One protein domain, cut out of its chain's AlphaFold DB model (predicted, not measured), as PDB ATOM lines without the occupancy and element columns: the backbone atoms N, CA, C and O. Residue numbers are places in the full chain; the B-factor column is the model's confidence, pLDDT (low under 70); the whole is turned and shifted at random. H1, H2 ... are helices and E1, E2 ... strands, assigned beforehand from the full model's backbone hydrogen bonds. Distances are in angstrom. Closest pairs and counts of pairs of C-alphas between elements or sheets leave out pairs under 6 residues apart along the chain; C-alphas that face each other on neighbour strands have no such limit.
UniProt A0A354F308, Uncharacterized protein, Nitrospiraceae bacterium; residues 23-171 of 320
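AT A GLANCE: This is residues 23 to 171 of the 320 residues of an uncharacterized protein of Nitrospiraceae bacterium (UniProt A0A354F308). A long, twisted sheet of four strands, E4 to E7, curls round the helix H1 and makes one end of an elongated domain. At the other end lies a looser head: a small sheet of three short strands, E1 to E3, and beyond it, farther from the long sheet, the short helices H2, H3, H4 and H5, which touch no other helix. The printed part has 149 residues, in the order H1 E1 H2 H3 E2 E3 E4 E5 H4 E6 E7 H5, of mixed class with helices and strands. Both sheets are antiparallel, in the orders E4 E5 E6 E7 and E1 E3 E2. The whole is only just loose, close to compact, with a radius of gyration of the C-alphas of 18.2 A and spans of 59 by 33 by 22 A.

IN THESE COORDINATES: H1, residues 23 to 35, begins with C-alpha 23 at (8.790, 6.291, 51.316) and is 18.7 A long. E1 is residues 41 to 43, H2 48 to 54, H3 66 to 69, E2 76 to 78 and E3 84 to 87. E4, residues 93 to 104, is 30.8 A long and bends by 60 degrees at residue 98. E5, residues 108 to 118, is 32.4 A long. After H4, residues 124 to 127, come E6, residues 133 to 143, 32.6 A, and E7, residues 146 to 156, 31.4 A. H5, residues 165 to 171, ends with C-alpha 171 at (-8.788, -28.300, 37.997).

HOW THE PARTS SIT: H1 is on one face of the sheet E4 E5 E6 E7, an arrangement of two layers, helix and sheet; the C-alphas of Ile 29 and Val 138 are the closest of H1 and E6, 6.9 A. E4 and E5 are a hairpin, with N 96 and O 115 2.8 A apart. Between E5 and E6, N 112 and O 138 are 2.9 A apart. E6 and E7 are a hairpin, with N 137 and O 153 2.8 A apart. E1, H2 H3 and E2 make a split strand-helix-strand unit, two strands of one sheet joined through helices, with E3 between them in the sheet; its crossover is right-handed. N 42 and O 86, of E1 and E3, are 2.8 A apart; N 77 and O 85, of the hairpin E2 and E3, 2.9 A. H4 and H5 are close but not clearly touching, their closest C-alphas, Pro 124 and Glu 167, 6.9 A apart. H2 and H3 are apart. In H2 and H5 every O i to N i+4 pair is within hydrogen-bond range, in H1 8 of 9; H3 and H4 are too short for such a pair.

THE WHOLE: The two C-alphas farthest apart, Ser 66 and Asp 144, are 59.1 A apart. The printed part has no cut, and the link from H2 to H3, 11 residues, is long. The mean pLDDT of the printed part is 84.4; residues 34 to 40, 88 to 91, 106 and 120 are under 70.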
ATOM      1  N   GLU A  23       8.541   6.925  50.018       85.06
ATOM      2  CA  GLU A  23       8.790   6.291  51.316       85.06
ATOM      3  C   GLU A  23       7.674   6.613  52.320       85.06
ATOM      4  O   GLU A  23       7.137   5.713  52.971       85.06
ATOM      5  N   ILE A  24       7.261   7.885  52.391       83.94
ATOM      6  CA  ILE A  24       6.162   8.319  53.267       83.94
ATOM      7  C   ILE A  24       4.841   7.672  52.830       83.94
ATOM      8  O   ILE A  24       4.085   7.162  53.662       83.94
ATOM      9  N   ALA A  25       4.570   7.658  51.522       82.56
ATOM     10  CA  ALA A  25       3.353   7.063  50.990       82.56
ATOM     11  C   ALA A  25       3.303   5.541  51.205       82.56
ATOM     12  O   ALA A  25       2.267   5.018  51.614       82.56
ATOM     13  N   GLU A  26       4.410   4.825  51.002       85.88
ATOM     14  CA  GLU A  26       4.497   3.382  51.242       85.88
ATOM     15  C   GLU A  26       4.275   3.028  52.715       85.88
ATOM     16  O   GLU A  26       3.526   2.093  53.007       85.88
ATOM     17  N   ALA A  27       4.866   3.784  53.645       85.25
ATOM     18  CA  ALA A  27       4.702   3.551  55.077       85.25
ATOM     19  C   ALA A  27       3.237   3.708  55.528       85.25
ATOM     20  O   ALA A  27       2.709   2.850  56.244       85.25
ATOM     21  N   GLU A  28       2.550   4.762  55.075       85.75
ATOM     22  CA  GLU A  28       1.137   4.970  55.414       85.75
ATOM     23  C   GLU A  28       0.214   3.968  54.707       85.75
ATOM     24  O   GLU A  28      -0.734   3.476  55.326       85.75
ATOM     25  N   ILE A  29       0.507   3.571  53.465       81.94
ATOM     26  CA  ILE A  29      -0.233   2.493  52.793       81.94
ATOM     27  C   ILE A  29      -0.069   1.176  53.562       81.94
ATOM     28  O   ILE A  29      -1.069   0.528  53.864       81.94
ATOM     29  N   GLN A  30       1.151   0.786  53.949       81.62
ATOM     30  CA  GLN A  30       1.386  -0.437  54.733       81.62
ATOM     31  C   GLN A  30       0.598  -0.420  56.042       81.62
ATOM     32  O   GLN A  30      -0.130  -1.366  56.340       81.62
ATOM     33  N   LYS A  31       0.696   0.676  56.797       81.44
ATOM     34  CA  LYS A  31       0.027   0.856  58.088       81.44
ATOM     35  C   LYS A  31      -1.498   0.791  57.983       81.44
ATOM     36  O   LYS A  31      -2.130   0.193  58.854       81.44
ATOM     37  N   ASN A  32      -2.096   1.373  56.941       76.31
ATOM     38  CA  ASN A  32      -3.553   1.463  56.811       76.31
ATOM     39  C   ASN A  32      -4.177   0.296  56.023       76.31
ATOM     40  O   ASN A  32      -5.283  -0.121  56.360       76.31
ATOM     41  N   ILE A  33      -3.462  -0.343  55.083       71.25
ATOM     42  CA  ILE A  33      -3.876  -1.638  54.500       71.25
ATOM     43  C   ILE A  33      -3.915  -2.736  55.576       71.25
ATOM     44  O   ILE A  33      -4.741  -3.639  55.495       71.25
ATOM     45  N   ILE A  34      -3.048  -2.670  56.596       60.06
ATOM     46  CA  ILE A  34      -3.083  -3.587  57.752       60.06
ATOM     47  C   ILE A  34      -4.336  -3.380  58.613       60.06
ATOM     48  O   ILE A  34      -4.852  -4.344  59.176       60.06
ATOM     49  N   LYS A  35      -4.803  -2.133  58.745       58.81
ATOM     50  CA  LYS A  35      -5.946  -1.777  59.599       58.81
ATOM     51  C   LYS A  35      -7.300  -1.977  58.924       58.81
ATOM     52  O   LYS A  35      -8.275  -2.225  59.624       58.81
ATOM     53  N   ASN A  36      -7.357  -1.878  57.600       58.78
ATOM     54  CA  ASN A  36      -8.579  -2.081  56.830       58.78
ATOM     55  C   ASN A  36      -8.763  -3.566  56.470       58.78
ATOM     56  O   ASN A  36      -7.791  -4.272  56.208       58.78
ATOM     57  N   ASP A  37     -10.017  -4.028  56.398       60.47
ATOM     58  CA  ASP A  37     -10.462  -5.422  56.169       60.47
ATOM     59  C   ASP A  37      -9.894  -6.141  54.920       60.47
ATOM     60  O   ASP A  37     -10.182  -7.321  54.696       60.47
ATOM     61  N   LEU A  38      -9.060  -5.468  54.118       67.50
ATOM     62  CA  LEU A  38      -8.426  -5.971  52.898       67.50
ATOM     63  C   LEU A  38      -7.622  -7.262  53.137       67.50
ATOM     64  O   LEU A  38      -7.646  -8.174  52.317       67.50
ATOM     65  N   ARG A  39      -6.931  -7.380  54.280       65.12
ATOM     66  CA  ARG A  39      -6.168  -8.596  54.635       65.12
ATOM     67  C   ARG A  39      -7.042  -9.752  55.113       65.12
ATOM     68  O   ARG A  39      -6.609 -10.904  55.084       65.12
ATOM     69  N   PHE A  40      -8.256  -9.456  55.560       68.31
ATOM     70  CA  PHE A  40      -9.166 -10.427  56.169       68.31
ATOM     71  C   PHE A  40     -10.256 -10.900  55.206       68.31
ATOM     72  O   PHE A  40     -11.067 -11.765  55.550       68.31
ATOM     73  N   THR A  41     -10.251 -10.381  53.979       78.69
ATOM     74  CA  THR A  41     -11.314 -10.599  53.005       78.69
ATOM     75  C   THR A  41     -10.726 -10.879  51.635       78.69
ATOM     76  O   THR A  41      -9.952 -10.085  51.121       78.69
ATOM     77  N   LEU A  42     -11.108 -12.000  51.028       84.62
ATOM     78  CA  LEU A  42     -10.811 -12.270  49.626       84.62
ATOM     79  C   LEU A  42     -12.081 -12.157  48.806       84.62
ATOM     80  O   LEU A  42     -13.065 -12.855  49.068       84.62
ATOM     81  N   HIS A  43     -12.036 -11.286  47.808       87.69
ATOM     82  CA  HIS A  43     -13.146 -11.089  46.895       87.69
ATOM     83  C   HIS A  43     -13.172 -12.178  45.826       87.69
ATOM     84  O   HIS A  43     -12.128 -12.553  45.279       87.69
ATOM     85  N   LEU A  44     -14.369 -12.687  45.542       90.75
ATOM     86  CA  LEU A  44     -14.561 -13.649  44.471       90.75
ATOM     87  C   LEU A  44     -14.492 -12.946  43.114       90.75
ATOM     88  O   LEU A  44     -15.031 -11.859  42.940       90.75
ATOM     89  N   GLN A  45     -13.865 -13.582  42.129       91.62
ATOM     90  CA  GLN A  45     -13.986 -13.132  40.743       91.62
ATOM     91  C   GLN A  45     -15.416 -13.376  40.230       91.62
ATOM     92  O   GLN A  45     -16.140 -14.253  40.715       91.62
ATOM     93  N   LYS A  46     -15.812 -12.649  39.186       89.25
ATOM     94  CA  LYS A  46     -17.118 -12.825  38.542       89.25
ATOM     95  C   LYS A  46     -17.336 -14.287  38.118       89.25
ATOM     96  O   LYS A  46     -16.475 -14.891  37.482       89.25
ATOM     97  N   GLY A  47     -18.488 -14.859  38.472       89.69
ATOM     98  CA  GLY A  47     -18.843 -16.244  38.136       89.69
ATOM     99  C   GLY A  47     -18.189 -17.324  39.013       89.69
ATOM    100  O   GLY A  47     -18.419 -18.516  38.796       89.69
ATOM    101  N   ALA A  48     -17.339 -16.960  39.985       91.88
ATOM    102  CA  ALA A  48     -16.659 -17.948  40.823       91.88
ATOM    103  C   ALA A  48     -17.577 -18.649  41.821       91.88
ATOM    104  O   ALA A  48     -17.299 -19.796  42.172       91.88
ATOM    105  N   PHE A  49     -18.655 -17.999  42.260       92.44
ATOM    106  CA  PHE A  49     -19.630 -18.637  43.137       92.44
ATOM    107  C   PHE A  49     -20.335 -19.785  42.410       92.44
ATOM    108  O   PHE A  49     -20.291 -20.923  42.872       92.44
ATOM    109  N   GLU A  50     -20.886 -19.517  41.227       92.69
ATOM    110  CA  GLU A  50     -21.576 -20.499  40.390       92.69
ATOM    111  C   GLU A  50     -20.643 -21.658  40.038       92.69
ATOM    112  O   GLU A  50     -20.996 -22.828  40.199       92.69
ATOM    113  N   LYS A  51     -19.407 -21.332  39.643       91.81
ATOM    114  CA  LYS A  51     -18.350 -22.312  39.394       91.81
ATOM    115  C   LYS A  51     -18.057 -23.161  40.634       91.81
ATOM    116  O   LYS A  51     -17.951 -24.381  40.539       91.81
ATOM    117  N   GLY A  52     -17.930 -22.542  41.804       92.12
ATOM    118  CA  GLY A  52     -17.676 -23.241  43.058       92.12
ATOM    119  C   GLY A  52     -18.835 -24.142  43.487       92.12
ATOM    120  O   GLY A  52     -18.598 -25.237  43.990       92.12
ATOM    121  N   VAL A  53     -20.082 -23.743  43.229       92.25
ATOM    122  CA  VAL A  53     -21.264 -24.590  43.444       92.25
ATOM    123  C   VAL A  53     -21.264 -25.788  42.489       92.25
ATOM    124  O   VAL A  53     -21.486 -26.920  42.925       92.25
ATOM    125  N   GLN A  54     -20.956 -25.572  41.206       89.81
ATOM    126  CA  GLN A  54     -20.841 -26.644  40.207       89.81
ATOM    127  C   GLN A  54     -19.750 -27.661  40.571       89.81
ATOM    128  O   GLN A  54     -19.973 -28.869  40.448       89.81
ATOM    129  N   GLN A  55     -18.617 -27.168  41.081       90.19
ATOM    130  CA  GLN A  55     -17.493 -27.968  41.577       90.19
ATOM    131  C   GLN A  55     -17.711 -28.546  42.986       90.19
ATOM    132  O   GLN A  55     -16.810 -29.176  43.536       90.19
ATOM    133  N   GLU A  56     -18.890 -28.344  43.577       90.25
ATOM    134  CA  GLU A  56     -19.253 -28.851  44.904       90.25
ATOM    135  C   GLU A  56     -18.353 -28.351  46.039       90.25
ATOM    136  O   GLU A  56     -18.165 -29.036  47.043       90.25
ATOM    137  N   MET A  57     -17.821 -27.139  45.900       91.44
ATOM    138  CA  MET A  57     -17.077 -26.458  46.959       91.44
ATOM    139  C   MET A  57     -18.033 -25.817  47.961       91.44
ATOM    140  O   MET A  57     -17.860 -25.964  49.173       91.44
ATOM    141  N   TRP A  58     -19.084 -25.172  47.450       93.44
ATOM    142  CA  TRP A  58     -20.135 -24.548  48.249       93.44
ATOM    143  C   TRP A  58     -21.526 -25.048  47.855       93.44
ATOM    144  O   TRP A  58     -21.730 -25.646  46.794       93.44
ATOM    145  N   ASN A  59     -22.493 -24.831  48.738       92.25
ATOM    146  CA  ASN A  59     -23.913 -24.925  48.416       92.25
ATOM    147  C   ASN A  59     -24.469 -23.557  47.963       92.25
ATOM    148  O   ASN A  59     -23.734 -22.570  47.909       92.25
ATOM    149  N   GLN A  60     -25.763 -23.497  47.638       91.50
ATOM    150  CA  GLN A  60     -26.418 -22.275  47.145       91.50
ATOM    151  C   GLN A  60     -26.469 -21.152  48.193       91.50
ATOM    152  O   GLN A  60     -26.591 -19.978  47.854       91.50
ATOM    153  N   GLU A  61     -26.325 -21.489  49.472       89.75
ATOM    154  CA  GLU A  61     -26.276 -20.523  50.565       89.75
ATOM    155  C   GLU A  61     -24.854 -19.980  50.806       89.75
ATOM    156  O   GLU A  61     -24.686 -18.998  51.528       89.75
ATOM    157  N   GLY A  62     -23.827 -20.563  50.173       88.81
ATOM    158  CA  GLY A  62     -22.416 -20.212  50.374       88.81
ATOM    159  C   GLY A  62     -21.727 -20.990  51.502       88.81
ATOM    160  O   GLY A  62     -20.578 -20.698  51.844       88.81
ATOM    161  N   ASN A  63     -22.384 -22.001  52.072       91.62
ATOM    162  CA  ASN A  63     -21.782 -22.897  53.056       91.62
ATOM    163  C   ASN A  63     -20.849 -23.898  52.381       91.62
ATOM    164  O   ASN A  63     -21.139 -24.417  51.301       91.62
ATOM    165  N   LEU A  64     -19.736 -24.191  53.046       91.25
ATOM    166  CA  LEU A  64     -18.747 -25.145  52.569       91.25
ATOM    167  C   LEU A  64     -19.307 -26.574  52.547       91.25
ATOM    168  O   LEU A  64     -19.904 -27.033  53.522       91.25
ATOM    169  N   LYS A  65     -19.074 -27.300  51.454       90.19
ATOM    170  CA  LYS A  65     -19.364 -28.736  51.366       90.19
ATOM    171  C   LYS A  65     -18.192 -29.566  51.899       90.19
ATOM    172  O   LYS A  65     -17.046 -29.119  51.922       90.19
ATOM    173  N   SER A  66     -18.471 -30.812  52.284       83.88
ATOM    174  CA  SER A  66     -17.494 -31.750  52.869       83.88
ATOM    175  C   SER A  66     -16.222 -31.917  52.030       83.88
ATOM    176  O   SER A  66     -15.126 -31.967  52.585       83.88
ATOM    177  N   ARG A  67     -16.352 -31.920  50.697       81.06
ATOM    178  CA  ARG A  67     -15.231 -31.983  49.749       81.06
ATOM    179  C   ARG A  67     -14.196 -30.881  49.995       81.06
ATOM    180  O   ARG A  67     -13.002 -31.162  50.035       81.06
ATOM    181  N   ALA A  68     -14.657 -29.649  50.191       81.25
ATOM    182  CA  ALA A  68     -13.807 -28.472  50.358       81.25
ATOM    183  C   ALA A  68     -13.368 -28.221  51.813       81.25
ATOM    184  O   ALA A  68     -12.496 -27.386  52.063       81.25
ATOM    185  N   ALA A  69     -13.941 -28.942  52.782       75.69
ATOM    186  CA  ALA A  69     -13.597 -28.789  54.195       75.69
ATOM    187  C   ALA A  69     -12.139 -29.176  54.493       75.69
ATOM    188  O   ALA A  69     -11.475 -28.524  55.296       75.69
ATOM    189  N   SER A  70     -11.617 -30.197  53.808       71.62
ATOM    190  CA  SER A  70     -10.242 -30.683  54.000       71.62
ATOM    191  C   SER A  70      -9.167 -29.803  53.348       71.62
ATOM    192  O   SER A  70      -8.007 -29.853  53.741       71.62
ATOM    193  N   SER A  71      -9.542 -28.955  52.385       70.62
ATOM    194  CA  SER A  71      -8.618 -28.103  51.623       70.62
ATOM    195  C   SER A  71      -8.366 -26.733  52.260       70.62
ATOM    196  O   SER A  71      -7.805 -25.841  51.623       70.62
ATOM    197  N   GLY A  72      -8.845 -26.525  53.489       76.25
ATOM    198  CA  GLY A  72      -8.715 -25.258  54.206       76.25
ATOM    199  C   GLY A  72      -9.518 -24.106  53.601       76.25
ATOM    200  O   GLY A  72      -9.364 -22.981  54.056       76.25
ATOM    201  N   LEU A  73     -10.363 -24.359  52.593       84.75
ATOM    202  CA  LEU A  73     -11.317 -23.383  52.062       84.75
ATOM    203  C   LEU A  73     -12.353 -23.054  53.142       84.75
ATOM    204  O   LEU A  73     -12.601 -23.852  54.044       84.75
ATOM    205  N   LYS A  74     -12.939 -21.862  53.081       86.19
ATOM    206  CA  LYS A  74     -13.907 -21.397  54.080       86.19
ATOM    207  C   LYS A  74     -15.267 -21.148  53.447       86.19
ATOM    208  O   LYS A  74     -15.369 -20.918  52.241       86.19
ATOM    209  N   SER A  75     -16.307 -21.178  54.276       88.06
ATOM    210  CA  SER A  75     -17.634 -20.711  53.877       88.06
ATOM    211  C   SER A  75     -17.580 -19.250  53.444       88.06
ATOM    212  O   SER A  75     -16.795 -18.453  53.975       88.06
ATOM    213  N   LEU A  76     -18.435 -18.914  52.488       89.62
ATOM    214  CA  LEU A  76     -18.571 -17.559  51.992       89.62
ATOM    215  C   LEU A  76     -19.375 -16.717  52.982       89.62
ATOM    216  O   LEU A  76     -20.312 -17.197  53.622       89.62
ATOM    217  N   LYS A  77     -19.020 -15.440  53.088       87.88
ATOM    218  CA  LYS A  77     -19.838 -14.418  53.747       87.88
ATOM    219  C   LYS A  77     -20.391 -13.480  52.687       87.88
ATOM    220  O   LYS A  77     -19.755 -13.291  51.655       87.88
ATOM    221  N   ARG A  78     -21.557 -12.892  52.947       83.81
ATOM    222  CA  ARG A  78     -22.081 -11.794  52.130       83.81
ATOM    223  C   ARG A  78     -21.660 -10.461  52.731       83.81
ATOM    224  O   ARG A  78     -21.760 -10.278  53.943       83.81
ATOM    225  N   THR A  79     -21.183  -9.550  51.893       80.69
ATOM    226  CA  THR A  79     -20.976  -8.145  52.255       80.69
ATOM    227  C   THR A  79     -22.324  -7.424  52.369       80.69
ATOM    228  O   THR A  79     -23.365  -7.947  51.965       80.69
ATOM    229  N   SER A  80     -22.320  -6.190  52.881       77.31
ATOM    230  CA  SER A  80     -23.503  -5.312  52.886       77.31
ATOM    231  C   SER A  80     -24.014  -4.976  51.479       77.31
ATOM    232  O   SER A  80     -25.200  -4.704  51.313       77.31
ATOM    233  N   THR A  81     -23.143  -5.036  50.468       76.31
ATOM    234  CA  THR A  81     -23.476  -4.873  49.043       76.31
ATOM    235  C   THR A  81     -24.041  -6.148  48.407       76.31
ATOM    236  O   THR A  81     -24.520  -6.105  47.280       76.31
ATOM    237  N   GLY A  82     -24.042  -7.269  49.135       76.19
ATOM    238  CA  GLY A  82     -24.576  -8.556  48.687       76.19
ATOM    239  C   GLY A  82     -23.550  -9.485  48.036       76.19
ATOM    240  O   GLY A  82     -23.911 -10.623  47.714       76.19
ATOM    241  N   ASP A  83     -22.298  -9.047  47.899       80.38
ATOM    242  CA  ASP A  83     -21.216  -9.796  47.259       80.38
ATOM    243  C   ASP A  83     -20.695 -10.914  48.159       80.38
ATOM    244  O   ASP A  83     -20.595 -10.767  49.379       80.38
ATOM    245  N   TYR A  84     -20.321 -12.041  47.554       82.12
ATOM    246  CA  TYR A  84     -19.703 -13.143  48.279       82.12
ATOM    247  C   TYR A  84     -18.193 -12.938  48.448       82.12
ATOM    248  O   TYR A  84     -17.474 -12.620  47.502       82.12
ATOM    249  N   ILE A  85     -17.712 -13.190  49.664       84.38
ATOM    250  CA  ILE A  85     -16.308 -13.062  50.067       84.38
ATOM    251  C   ILE A  85     -15.844 -14.279  50.873       84.38
ATOM    252  O   ILE A  85     -16.631 -14.917  51.577       84.38
ATOM    253  N   ILE A  86     -14.545 -14.572  50.835       82.94
ATOM    254  CA  ILE A  86     -13.899 -15.560  51.709       82.94
ATOM    255  C   ILE A  86     -13.223 -14.817  52.865       82.94
ATOM    256  O   ILE A  86     -12.367 -13.962  52.654       82.94
ATOM    257  N   SER A  87     -13.573 -15.162  54.106       75.00
ATOM    258  CA  SER A  87     -12.970 -14.551  55.301       75.00
ATOM    259  C   SER A  87     -11.588 -15.162  55.584       75.00
ATOM    260  O   SER A  87     -11.479 -16.246  56.157       75.00
ATOM    261  N   SER A  88     -10.513 -14.493  55.179       69.44
ATOM    262  CA  SER A  88      -9.131 -14.892  55.483       69.44
ATOM    263  C   SER A  88      -8.737 -14.467  56.903       69.44
ATOM    264  O   SER A  88      -9.299 -13.525  57.447       69.44
ATOM    265  N   GLN A  89      -7.801 -15.184  57.536       59.03
ATOM    266  CA  GLN A  89      -7.256 -14.748  58.833       59.03
ATOM    267  C   GLN A  89      -6.005 -13.875  58.694       59.03
ATOM    268  O   GLN A  89      -5.725 -13.142  59.633       59.03
ATOM    269  N   ASN A  90      -5.293 -13.909  57.560       65.19
ATOM    270  CA  ASN A  90      -4.210 -12.972  57.246       65.19
ATOM    271  C   ASN A  90      -3.702 -13.218  55.814       65.19
ATOM    272  O   ASN A  90      -2.854 -14.081  55.594       65.19
ATOM    273  N   SER A  91      -4.233 -12.509  54.824       69.44
ATOM    274  CA  SER A  91      -3.663 -12.532  53.476       69.44
ATOM    275  C   SER A  91      -2.504 -11.537  53.409       69.44
ATOM    276  O   SER A  91      -2.699 -10.347  53.663       69.44
ATOM    277  N   ASN A  92      -1.308 -12.001  53.047       75.69
ATOM    278  CA  ASN A  92      -0.200 -11.106  52.721       75.69
ATOM    279  C   ASN A  92      -0.558 -10.319  51.449       75.69
ATOM    280  O   ASN A  92      -1.063 -10.889  50.480       75.69
ATOM    281  N   ILE A  93      -0.339  -9.003  51.469       79.12
ATOM    282  CA  ILE A  93      -0.671  -8.095  50.364       79.12
ATOM    283  C   ILE A  93       0.569  -7.296  50.013       79.12
ATOM    284  O   ILE A  93       1.207  -6.699  50.882       79.12
ATOM    285  N   ARG A  94       0.882  -7.272  48.722       84.69
ATOM    286  CA  ARG A  94       1.921  -6.430  48.139       84.69
ATOM    287  C   ARG A  94       1.252  -5.284  47.396       84.69
ATOM    288  O   ARG A  94       0.143  -5.441  46.892       84.69
ATOM    289  N   PHE A  95       1.919  -4.145  47.313       86.06
ATOM    290  CA  PHE A  95       1.436  -3.005  46.546       86.06
ATOM    291  C   PHE A  95       2.598  -2.282  45.876       86.06
ATOM    292  O   PHE A  95       3.764  -2.510  46.200       86.06
ATOM    293  N   LYS A  96       2.263  -1.425  44.918       87.56
ATOM    294  CA  LYS A  96       3.206  -0.562  44.217       87.56
ATOM    295  C   LYS A  96       2.528   0.749  43.876       87.56
ATOM    296  O   LYS A  96       1.480   0.745  43.228       87.56
ATOM    297  N   ILE A  97       3.157   1.848  44.274       88.50
ATOM    298  CA  ILE A  97       2.736   3.191  43.886       88.50
ATOM    299  C   ILE A  97       2.925   3.348  42.375       88.50
ATOM    300  O   ILE A  97       3.953   2.961  41.813       88.50
ATOM    301  N   THR A  98       1.896   3.855  41.708       90.12
ATOM    302  CA  THR A  98       1.851   4.016  40.255       90.12
ATOM    303  C   THR A  98       2.031   5.466  39.837       90.12
ATOM    304  O   THR A  98       2.699   5.715  38.835       90.12
ATOM    305  N   ASP A  99       1.477   6.417  40.590       90.56
ATOM    306  CA  ASP A  99       1.647   7.848  40.347       90.56
ATOM    307  C   ASP A  99       1.415   8.688  41.622       90.56
ATOM    308  O   ASP A  99       0.919   8.196  42.641       90.56
ATOM    309  N   PHE A 100       1.756   9.977  41.532       88.75
ATOM    310  CA  PHE A 100       1.354  11.017  42.479       88.75
ATOM    311  C   PHE A 100       0.599  12.117  41.734       88.75
ATOM    312  O   PHE A 100       0.998  12.516  40.638       88.75
ATOM    313  N   LYS A 101      -0.478  12.629  42.330       90.44
ATOM    314  CA  LYS A 101      -1.295  13.716  41.784       90.44
ATOM    315  C   LYS A 101      -1.565  14.769  42.843       90.44
ATOM    316  O   LYS A 101      -2.087  14.452  43.910       90.44
ATOM    317  N   ASP A 102      -1.288  16.020  42.507       87.00
ATOM    318  CA  ASP A 102      -1.718  17.157  43.314       87.00
ATOM    319  C   ASP A 102      -3.192  17.460  43.035       87.00
ATOM    320  O   ASP A 102      -3.634  17.500  41.884       87.00
ATOM    321  N   ILE A 103      -3.964  17.671  44.098       85.00
ATOM    322  CA  ILE A 103      -5.388  17.995  44.040       85.00
ATOM    323  C   ILE A 103      -5.579  19.304  44.805       85.00
ATOM    324  O   ILE A 103      -5.286  19.391  45.995       85.00
ATOM    325  N   ASN A 104      -6.062  20.339  44.119       74.00
ATOM    326  CA  ASN A 104      -6.286  21.646  44.727       74.00
ATOM    327  C   ASN A 104      -7.788  21.940  44.783       74.00
ATOM    328  O   ASN A 104      -8.407  22.246  43.766       74.00
ATOM    329  N   LEU A 105      -8.363  21.815  45.980       70.06
ATOM    330  CA  LEU A 105      -9.790  22.017  46.264       70.06
ATOM    331  C   LEU A 105      -9.973  23.092  47.348       70.06
ATOM    332  O   LEU A 105     -10.694  22.898  48.319       70.06
ATOM    333  N   GLY A 106      -9.238  24.206  47.240       68.06
ATOM    334  CA  GLY A 106      -9.194  25.249  48.281       68.06
ATOM    335  C   GLY A 106      -8.279  24.912  49.468       68.06
ATOM    336  O   GLY A 106      -7.914  25.803  50.229       68.06
ATOM    337  N   MET A 107      -7.838  23.658  49.563       73.25
ATOM    338  CA  MET A 107      -6.719  23.164  50.367       73.25
ATOM    339  C   MET A 107      -5.779  22.354  49.458       73.25
ATOM    340  O   MET A 107      -6.205  21.858  48.408       73.25
ATOM    341  N   LYS A 108      -4.500  22.225  49.840       84.25
ATOM    342  CA  LYS A 108      -3.533  21.408  49.091       84.25
ATOM    343  C   LYS A 108      -3.641  19.952  49.535       84.25
ATOM    344  O   LYS A 108      -3.275  19.626  50.661       84.25
ATOM    345  N   PHE A 109      -4.100  19.098  48.630       89.44
ATOM    346  CA  PHE A 109      -4.079  17.653  48.792       89.44
ATOM    347  C   PHE A 109      -3.079  17.030  47.828       89.44
ATOM    348  O   PHE A 109      -2.847  17.537  46.727       89.44
ATOM    349  N   LYS A 110      -2.531  15.888  48.222       89.88
ATOM    350  CA  LYS A 110      -1.717  15.046  47.359       89.88
ATOM    351  C   LYS A 110      -2.215  13.618  47.447       89.88
ATOM    352  O   LYS A 110      -2.436  13.082  48.527       89.88
ATOM    353  N   ARG A 111      -2.410  13.008  46.289       90.88
ATOM    354  CA  ARG A 111      -2.922  11.652  46.132       90.88
ATOM    355  C   ARG A 111      -1.822  10.767  45.570       90.88
ATOM    356  O   ARG A 111      -1.281  11.091  44.517       90.88
ATOM    357  N   ALA A 112      -1.535   9.648  46.221       91.31
ATOM    358  CA  ALA A 112      -0.677   8.603  45.669       91.31
ATOM    359  C   ALA A 112      -1.553   7.440  45.198       91.31
ATOM    360  O   ALA A 112      -2.243   6.822  46.014       91.31
ATOM    361  N   ASN A 113      -1.568   7.157  43.894       92.25
ATOM    362  CA  ASN A 113      -2.260   5.978  43.372       92.25
ATOM    363  C   ASN A 113      -1.370   4.748  43.500       92.25
ATOM    364  O   ASN A 113      -0.152   4.834  43.366       92.25
ATOM    365  N   PHE A 114      -1.976   3.589  43.733       91.31
ATOM    366  CA  PHE A 114      -1.255   2.329  43.827       91.31
ATOM    367  C   PHE A 114      -2.058   1.169  43.240       91.31
ATOM    368  O   PHE A 114      -3.288   1.169  43.229       91.31
ATOM    369  N   ASN A 115      -1.333   0.147  42.794       91.75
ATOM    370  CA  ASN A 115      -1.877  -1.183  42.539       91.75
ATOM    371  C   ASN A 115      -1.525  -2.091  43.715       91.75
ATOM    372  O   ASN A 115      -0.470  -1.922  44.324       91.75
ATOM    373  N   TRP A 116      -2.379  -3.060  44.016       89.44
ATOM    374  CA  TRP A 116      -2.153  -4.028  45.084       89.44
ATOM    375  C   TRP A 116      -2.545  -5.436  44.637       89.44
ATOM    376  O   TRP A 116      -3.391  -5.603  43.760       89.44
ATOM    377  N   TRP A 117      -1.918  -6.454  45.223       89.06
ATOM    378  CA  TRP A 117      -2.115  -7.860  44.864       89.06
ATOM    379  C   TRP A 117      -1.951  -8.751  46.090       89.06
ATOM    380  O   TRP A 117      -1.110  -8.465  46.951       89.06
ATOM    381  N   TYR A 118      -2.700  -9.855  46.154       85.50
ATOM    382  CA  TYR A 118      -2.411 -10.876  47.161       85.50
ATOM    383  C   TYR A 118      -1.055 -11.529  46.872       85.50
ATOM    384  O   TYR A 118      -0.615 -11.636  45.723       85.50
ATOM    385  N   ASP A 119      -0.365 -11.937  47.929       78.19
ATOM    386  CA  ASP A 119       0.921 -12.606  47.803       78.19
ATOM    387  C   ASP A 119       0.786 -13.997  47.154       78.19
ATOM    388  O   ASP A 119      -0.275 -14.616  47.109       78.19
ATOM    389  N   SER A 120       1.903 -14.504  46.654       65.56
ATOM    390  CA  SER A 120       2.067 -15.812  46.022       65.56
ATOM    391  C   SER A 120       1.742 -17.012  46.926       65.56
ATOM    392  O   SER A 120       1.521 -18.108  46.410       65.56
ATOM    393  N   GLU A 121       1.649 -16.811  48.243       76.19
ATOM    394  CA  GLU A 121       1.348 -17.845  49.247       76.19
ATOM    395  C   GLU A 121      -0.145 -18.217  49.347       76.19
ATOM    396  O   GLU A 121      -0.524 -19.059  50.163       76.19
ATOM    397  N   VAL A 122      -1.017 -17.623  48.522       79.50
ATOM    398  CA  VAL A 122      -2.433 -18.018  48.464       79.50
ATOM    399  C   VAL A 122      -2.546 -19.514  48.116       79.50
ATOM    400  O   VAL A 122      -1.960 -19.951  47.122       79.50
ATOM    401  N   PRO A 123      -3.333 -20.318  48.862       82.44
ATOM    402  CA  PRO A 123      -3.512 -21.735  48.556       82.44
ATOM    403  C   PRO A 123      -4.042 -21.965  47.127       82.44
ATOM    404  O   PRO A 123      -4.983 -21.279  46.720       82.44
ATOM    405  N   PRO A 124      -3.533 -22.959  46.372       84.19
ATOM    406  CA  PRO A 124      -3.919 -23.202  44.975       84.19
ATOM    407  C   PRO A 124      -5.429 -23.263  44.711       84.19
ATOM    408  O   PRO A 124      -5.914 -22.716  43.721       84.19
ATOM    409  N   LEU A 125      -6.196 -23.883  45.614       86.50
ATOM    410  CA  LEU A 125      -7.650 -23.985  45.479       86.50
ATOM    411  C   LEU A 125      -8.343 -22.619  45.585       86.50
ATOM    412  O   LEU A 125      -9.310 -22.362  44.875       86.50
ATOM    413  N   TRP A 126      -7.835 -21.726  46.434       87.50
ATOM    414  CA  TRP A 126      -8.408 -20.396  46.639       87.50
ATOM    415  C   TRP A 126      -8.216 -19.530  45.391       87.50
ATOM    416  O   TRP A 126      -9.154 -18.865  44.953       87.50
ATOM    417  N   LYS A 127      -7.045 -19.635  44.744       89.25
ATOM    418  CA  LYS A 127      -6.730 -18.944  43.479       89.25
ATOM    419  C   LYS A 127      -7.745 -19.217  42.367       89.25
ATOM    420  O   LYS A 127      -7.869 -18.424  41.445       89.25
ATOM    421  N   ARG A 128      -8.472 -20.343  42.417       90.19
ATOM    422  CA  ARG A 128      -9.482 -20.698  41.403       90.19
ATOM    423  C   ARG A 128     -10.706 -19.782  41.413       90.19
ATOM    424  O   ARG A 128     -11.458 -19.802  40.433       90.19
ATOM    425  N   PHE A 129     -10.917 -19.056  42.512       90.94
ATOM    426  CA  PHE A 129     -12.158 -18.343  42.802       90.94
ATOM    427  C   PHE A 129     -11.970 -16.863  43.126       90.94
ATOM    428  O   PHE A 129     -12.957 -16.137  43.122       90.94
ATOM    429  N   ILE A 130     -10.751 -16.410  43.416       90.69
ATOM    430  CA  ILE A 130     -10.496 -15.036  43.859       90.69
ATOM    431  C   ILE A 130      -9.886 -14.180  42.750       90.69
ATOM    432  O   ILE A 130      -9.247 -14.686  41.825       90.69
ATOM    433  N   VAL A 131     -10.047 -12.869  42.887       91.56
ATOM    434  CA  VAL A 131      -9.353 -11.876  42.057       91.56
ATOM    435  C   VAL A 131      -7.865 -11.785  42.415       91.56
ATOM    436  O   VAL A 131      -7.453 -12.148  43.520       91.56
ATOM    437  N   ALA A 132      -7.044 -11.274  41.498       89.50
ATOM    438  CA  ALA A 132      -5.604 -11.093  41.706       89.50
ATOM    439  C   ALA A 132      -5.271 -10.003  42.741       89.50
ATOM    440  O   ALA A 132      -4.255 -10.083  43.438       89.50
ATOM    441  N   GLY A 133      -6.119  -8.978  42.826       89.44
ATOM    442  CA  GLY A 133      -5.851  -7.779  43.603       89.44
ATOM    443  C   GLY A 133      -6.743  -6.628  43.171       89.44
ATOM    444  O   GLY A 133      -7.942  -6.813  42.974       89.44
ATOM    445  N   GLY A 134      -6.153  -5.448  43.010       90.69
ATOM    446  CA  GLY A 134      -6.888  -4.264  42.611       90.69
ATOM    447  C   GLY A 134      -6.042  -3.002  42.549       90.69
ATOM    448  O   GLY A 134      -4.815  -3.038  42.424       90.69
ATOM    449  N   ARG A 135      -6.726  -1.866  42.634       91.75
ATOM    450  CA  ARG A 135      -6.118  -0.534  42.629       91.75
ATOM    451  C   ARG A 135      -6.690   0.299  43.764       91.75
ATOM    452  O   ARG A 135      -7.694  -0.062  44.368       91.75
ATOM    453  N   GLY A 136      -6.022   1.386  44.091       90.94
ATOM    454  CA  GLY A 136      -6.446   2.263  45.164       90.94
ATOM    455  C   GLY A 136      -5.646   3.543  45.187       90.94
ATOM    456  O   GLY A 136      -4.803   3.799  44.321       90.94
ATOM    457  N   TYR A 137      -5.939   4.364  46.181       90.44
ATOM    458  CA  TYR A 137      -5.214   5.591  46.414       90.44
ATOM    459  C   TYR A 137      -5.216   5.972  47.886       90.44
ATOM    460  O   TYR A 137      -6.155   5.675  48.618       90.44
ATOM    461  N   VAL A 138      -4.148   6.641  48.303       90.25
ATOM    462  CA  VAL A 138      -4.039   7.290  49.611       90.25
ATOM    463  C   VAL A 138      -3.988   8.801  49.403       90.25
ATOM    464  O   VAL A 138      -3.377   9.281  48.443       90.25
ATOM    465  N   VAL A 139      -4.671   9.543  50.268       90.56
ATOM    466  CA  VAL A 139      -4.766  11.003  50.239       90.56
ATOM    467  C   VAL A 139      -4.025  11.579  51.433       90.56
ATOM    468  O   VAL A 139      -4.143  11.088  52.557       90.56
ATOM    469  N   PHE A 140      -3.282  12.644  51.162       90.44
ATOM    470  CA  PHE A 140      -2.602  13.467  52.143       90.44
ATOM    471  C   PHE A 140      -3.114  14.899  52.046       90.44
ATOM    472  O   PHE A 140      -3.250  15.428  50.940       90.44
ATOM    473  N   ALA A 141      -3.358  15.533  53.186       89.81
ATOM    474  CA  ALA A 141      -3.740  16.934  53.297       89.81
ATOM    475  C   ALA A 141      -2.570  17.749  53.861       89.81
ATOM    476  O   ALA A 141      -1.877  17.297  54.773       89.81
ATOM    477  N   LEU A 142      -2.318  18.937  53.310       87.19
ATOM    478  CA  LEU A 142      -1.310  19.848  53.846       87.19
ATOM    479  C   LEU A 142      -1.919  20.734  54.937       87.19
ATOM    480  O   LEU A 142      -2.845  21.503  54.670       87.19
ATOM    481  N   HIS A 143      -1.333  20.669  56.127       84.12
ATOM    482  CA  HIS A 143      -1.643  21.497  57.286       84.12
ATOM    483  C   HIS A 143      -0.453  22.398  57.649       84.12
ATOM    484  O   HIS A 143       0.623  22.305  57.052       84.12
ATOM    485  N   ASP A 144      -0.644  23.270  58.641       81.56
ATOM    486  CA  ASP A 144       0.379  24.217  59.108       81.56
ATOM    487  C   ASP A 144       1.649  23.520  59.632       81.56
ATOM    488  O   ASP A 144       2.741  24.085  59.576       81.56
ATOM    489  N   ASP A 145       1.518  22.284  60.118       80.56
ATOM    490  CA  ASP A 145       2.600  21.451  60.645       80.56
ATOM    491  C   ASP A 145       3.163  20.437  59.629       80.56
ATOM    492  O   ASP A 145       4.134  19.742  59.938       80.56
ATOM    493  N   GLY A 146       2.627  20.394  58.404       81.75
ATOM    494  CA  GLY A 146       3.106  19.540  57.317       81.75
ATOM    495  C   GLY A 146       2.018  18.694  56.663       81.75
ATOM    496  O   GLY A 146       0.821  18.925  56.823       81.75
ATOM    497  N   TRP A 147       2.444  17.724  55.856       85.31
ATOM    498  CA  TRP A 147       1.528  16.791  55.207       85.31
ATOM    499  C   TRP A 147       1.058  15.717  56.189       85.31
ATOM    500  O   TRP A 147       1.874  15.067  56.840       85.31
ATOM    501  N   GLN A 148      -0.250  15.484  56.244       86.31
ATOM    502  CA  GLN A 148      -0.870  14.476  57.100       86.31
ATOM    503  C   GLN A 148      -1.707  13.496  56.275       86.31
ATOM    504  O   GLN A 148      -2.245  13.858  55.232       86.31
ATOM    505  N   TYR A 149      -1.806  12.247  56.737       87.50
ATOM    506  CA  TYR A 149      -2.718  11.254  56.164       87.50
ATOM    507  C   TYR A 149      -4.172  11.703  56.353       87.50
ATOM    508  O   TYR A 149      -4.574  12.019  57.471       87.50
ATOM    509  N   ASP A 150      -4.948  11.670  55.272       88.62
ATOM    510  CA  ASP A 150      -6.362  12.054  55.260       88.62
ATOM    511  C   ASP A 150      -7.275  10.836  55.039       88.62
ATOM    512  O   ASP A 150      -8.264  10.645  55.745       88.62
ATOM    513  N   GLY A 151      -6.905   9.934  54.123       86.81
ATOM    514  CA  GLY A 151      -7.728   8.763  53.822       86.81
ATOM    515  C   GLY A 151      -7.098   7.780  52.843       86.81
ATOM    516  O   GLY A 151      -6.108   8.078  52.177       86.81
ATOM    517  N   ILE A 152      -7.692   6.592  52.742       87.38
ATOM    518  CA  ILE A 152      -7.331   5.564  51.763       87.38
ATOM    519  C   ILE A 152      -8.598   4.938  51.190       87.38
ATOM    520  O   ILE A 152      -9.517   4.588  51.928       87.38
ATOM    521  N   GLU A 153      -8.616   4.747  49.877       87.12
ATOM    522  CA  GLU A 153      -9.654   3.998  49.177       87.12
ATOM    523  C   GLU A 153      -9.022   2.943  48.273       87.12
ATOM    524  O   GLU A 153      -7.897   3.089  47.787       87.12
ATOM    525  N   PHE A 154      -9.754   1.861  48.044       86.19
ATOM    526  CA  PHE A 154      -9.333   0.772  47.178       86.19
ATOM    527  C   PHE A 154     -10.539   0.117  46.513       86.19
ATOM    528  O   PHE A 154     -11.659   0.152  47.017       86.19
ATOM    529  N   GLU A 155     -10.280  -0.535  45.392       86.38
ATOM    530  CA  GLU A 155     -11.236  -1.339  44.645       86.38
ATOM    531  C   GLU A 155     -10.558  -2.627  44.169       86.38
ATOM    532  O   GLU A 155      -9.334  -2.679  44.005       86.38
ATOM    533  N   TYR A 156     -11.356  -3.672  43.964       86.69
ATOM    534  CA  TYR A 156     -10.901  -4.954  43.432       86.69
ATOM    535  C   TYR A 156     -10.859  -4.902  41.902       86.69
ATOM    536  O   TYR A 156     -11.727  -4.298  41.275       86.69
ATOM    537  N   SER A 157      -9.859  -5.539  41.291       88.00
ATOM    538  CA  SER A 157      -9.849  -5.743  39.844       88.00
ATOM    539  C   SER A 157     -10.793  -6.881  39.455       88.00
ATOM    540  O   SER A 157     -11.087  -7.769  40.252       88.00
ATOM    541  N   GLU A 158     -11.235  -6.894  38.197       87.00
ATOM    542  CA  GLU A 158     -11.956  -8.042  37.631       87.00
ATOM    543  C   GLU A 158     -11.012  -9.196  37.243       87.00
ATOM    544  O   GLU A 158     -11.463 -10.262  36.822       87.00
ATOM    545  N   GLU A 159      -9.697  -8.991  37.360       89.94
ATOM    546  CA  GLU A 159      -8.704  -9.947  36.889       89.94
ATOM    547  C   GLU A 159      -8.617 -11.166  37.818       89.94
ATOM    548  O   GLU A 159      -8.458 -11.010  39.035       89.94
ATOM    549  N   PRO A 160      -8.674 -12.390  37.263       91.19
ATOM    550  CA  PRO A 160      -8.552 -13.612  38.042       91.19
ATOM    551  C   PRO A 160      -7.146 -13.741  38.630       91.19
ATOM    552  O   PRO A 160      -6.162 -13.312  38.020       91.19
ATOM    553  N   PHE A 161      -7.023 -14.394  39.786       90.88
ATOM    554  CA  PHE A 161      -5.706 -14.675  40.347       90.88
ATOM    555  C   PHE A 161      -4.876 -15.541  39.373       90.88
ATOM    556  O   PHE A 161      -5.379 -16.562  38.888       90.88
ATOM    557  N   PRO A 162      -3.610 -15.182  39.072       89.88
ATOM    558  CA  PRO A 162      -2.773 -15.950  38.158       89.88
ATOM    559  C   PRO A 162      -2.542 -17.378  38.652       89.88
ATOM    560  O   PRO A 162      -2.175 -17.613  39.804       89.88
ATOM    561  N   ARG A 163      -2.727 -18.345  37.755       90.31
ATOM    562  CA  ARG A 163      -2.548 -19.772  38.041       90.31
ATOM    563  C   ARG A 163      -1.535 -20.367  37.085       90.31
ATOM    564  O   ARG A 163      -1.488 -20.003  35.913       90.31
ATOM    565  N   SER A 164      -0.741 -21.291  37.599       90.94
ATOM    566  CA  SER A 164       0.163 -22.100  36.793       90.94
ATOM    567  C   SER A 164      -0.619 -23.043  35.876       90.94
ATOM    568  O   SER A 164      -1.743 -23.449  36.181       90.94
ATOM    569  N   GLU A 165       0.001 -23.454  34.771       92.94
ATOM    570  CA  GLU A 165      -0.577 -24.446  33.854       92.94
ATOM    571  C   GLU A 165      -0.928 -25.755  34.572       92.94
ATOM    572  O   GLU A 165      -1.957 -26.367  34.292       92.94
ATOM    573  N   LYS A 166      -0.115 -26.142  35.564       92.94
ATOM    574  CA  LYS A 166      -0.365 -27.307  36.412       92.94
ATOM    575  C   LYS A 166      -1.665 -27.166  37.209       92.94
ATOM    576  O   LYS A 166      -2.492 -28.071  37.169       92.94
ATOM    577  N   GLU A 167      -1.876 -26.033  37.881       90.31
ATOM    578  CA  GLU A 167      -3.103 -25.774  38.654       90.31
ATOM    579  C   GLU A 167      -4.354 -25.762  37.756       90.31
ATOM    580  O   GLU A 167      -5.427 -26.204  38.172       90.31
ATOM    581  N   ILE A 168      -4.222 -25.273  36.519       91.62
ATOM    582  CA  ILE A 168      -5.303 -25.276  35.524       91.62
ATOM    583  C   ILE A 168      -5.615 -26.710  35.069       91.62
ATOM    584  O   ILE A 168      -6.785 -27.093  35.010       91.62
ATOM    585  N   ALA A 169      -4.592 -27.517  34.778       91.69
ATOM    586  CA  ALA A 169      -4.764 -28.906  34.358       91.69
ATOM    587  C   ALA A 169      -5.367 -29.786  35.469       91.69
ATOM    588  O   ALA A 169      -6.243 -30.612  35.198       91.69
ATOM    589  N   GLU A 170      -4.941 -29.588  36.719       90.06
ATOM    590  CA  GLU A 170      -5.495 -30.278  37.889       90.06
ATOM    591  C   GLU A 170      -6.984 -29.965  38.070       90.06
ATOM    592  O   GLU A 170      -7.789 -30.885  38.210       90.06
ATOM    593  N   GLU A 171      -7.376 -28.690  37.963       90.62
ATOM    594  CA  GLU A 171      -8.788 -28.300  37.997       90.62
ATOM    595  C   GLU A 171      -9.597 -28.984  36.885       90.62
ATOM    596  O   GLU A 171     -10.672 -29.518  37.147       90.62
TER     597      GLU A 171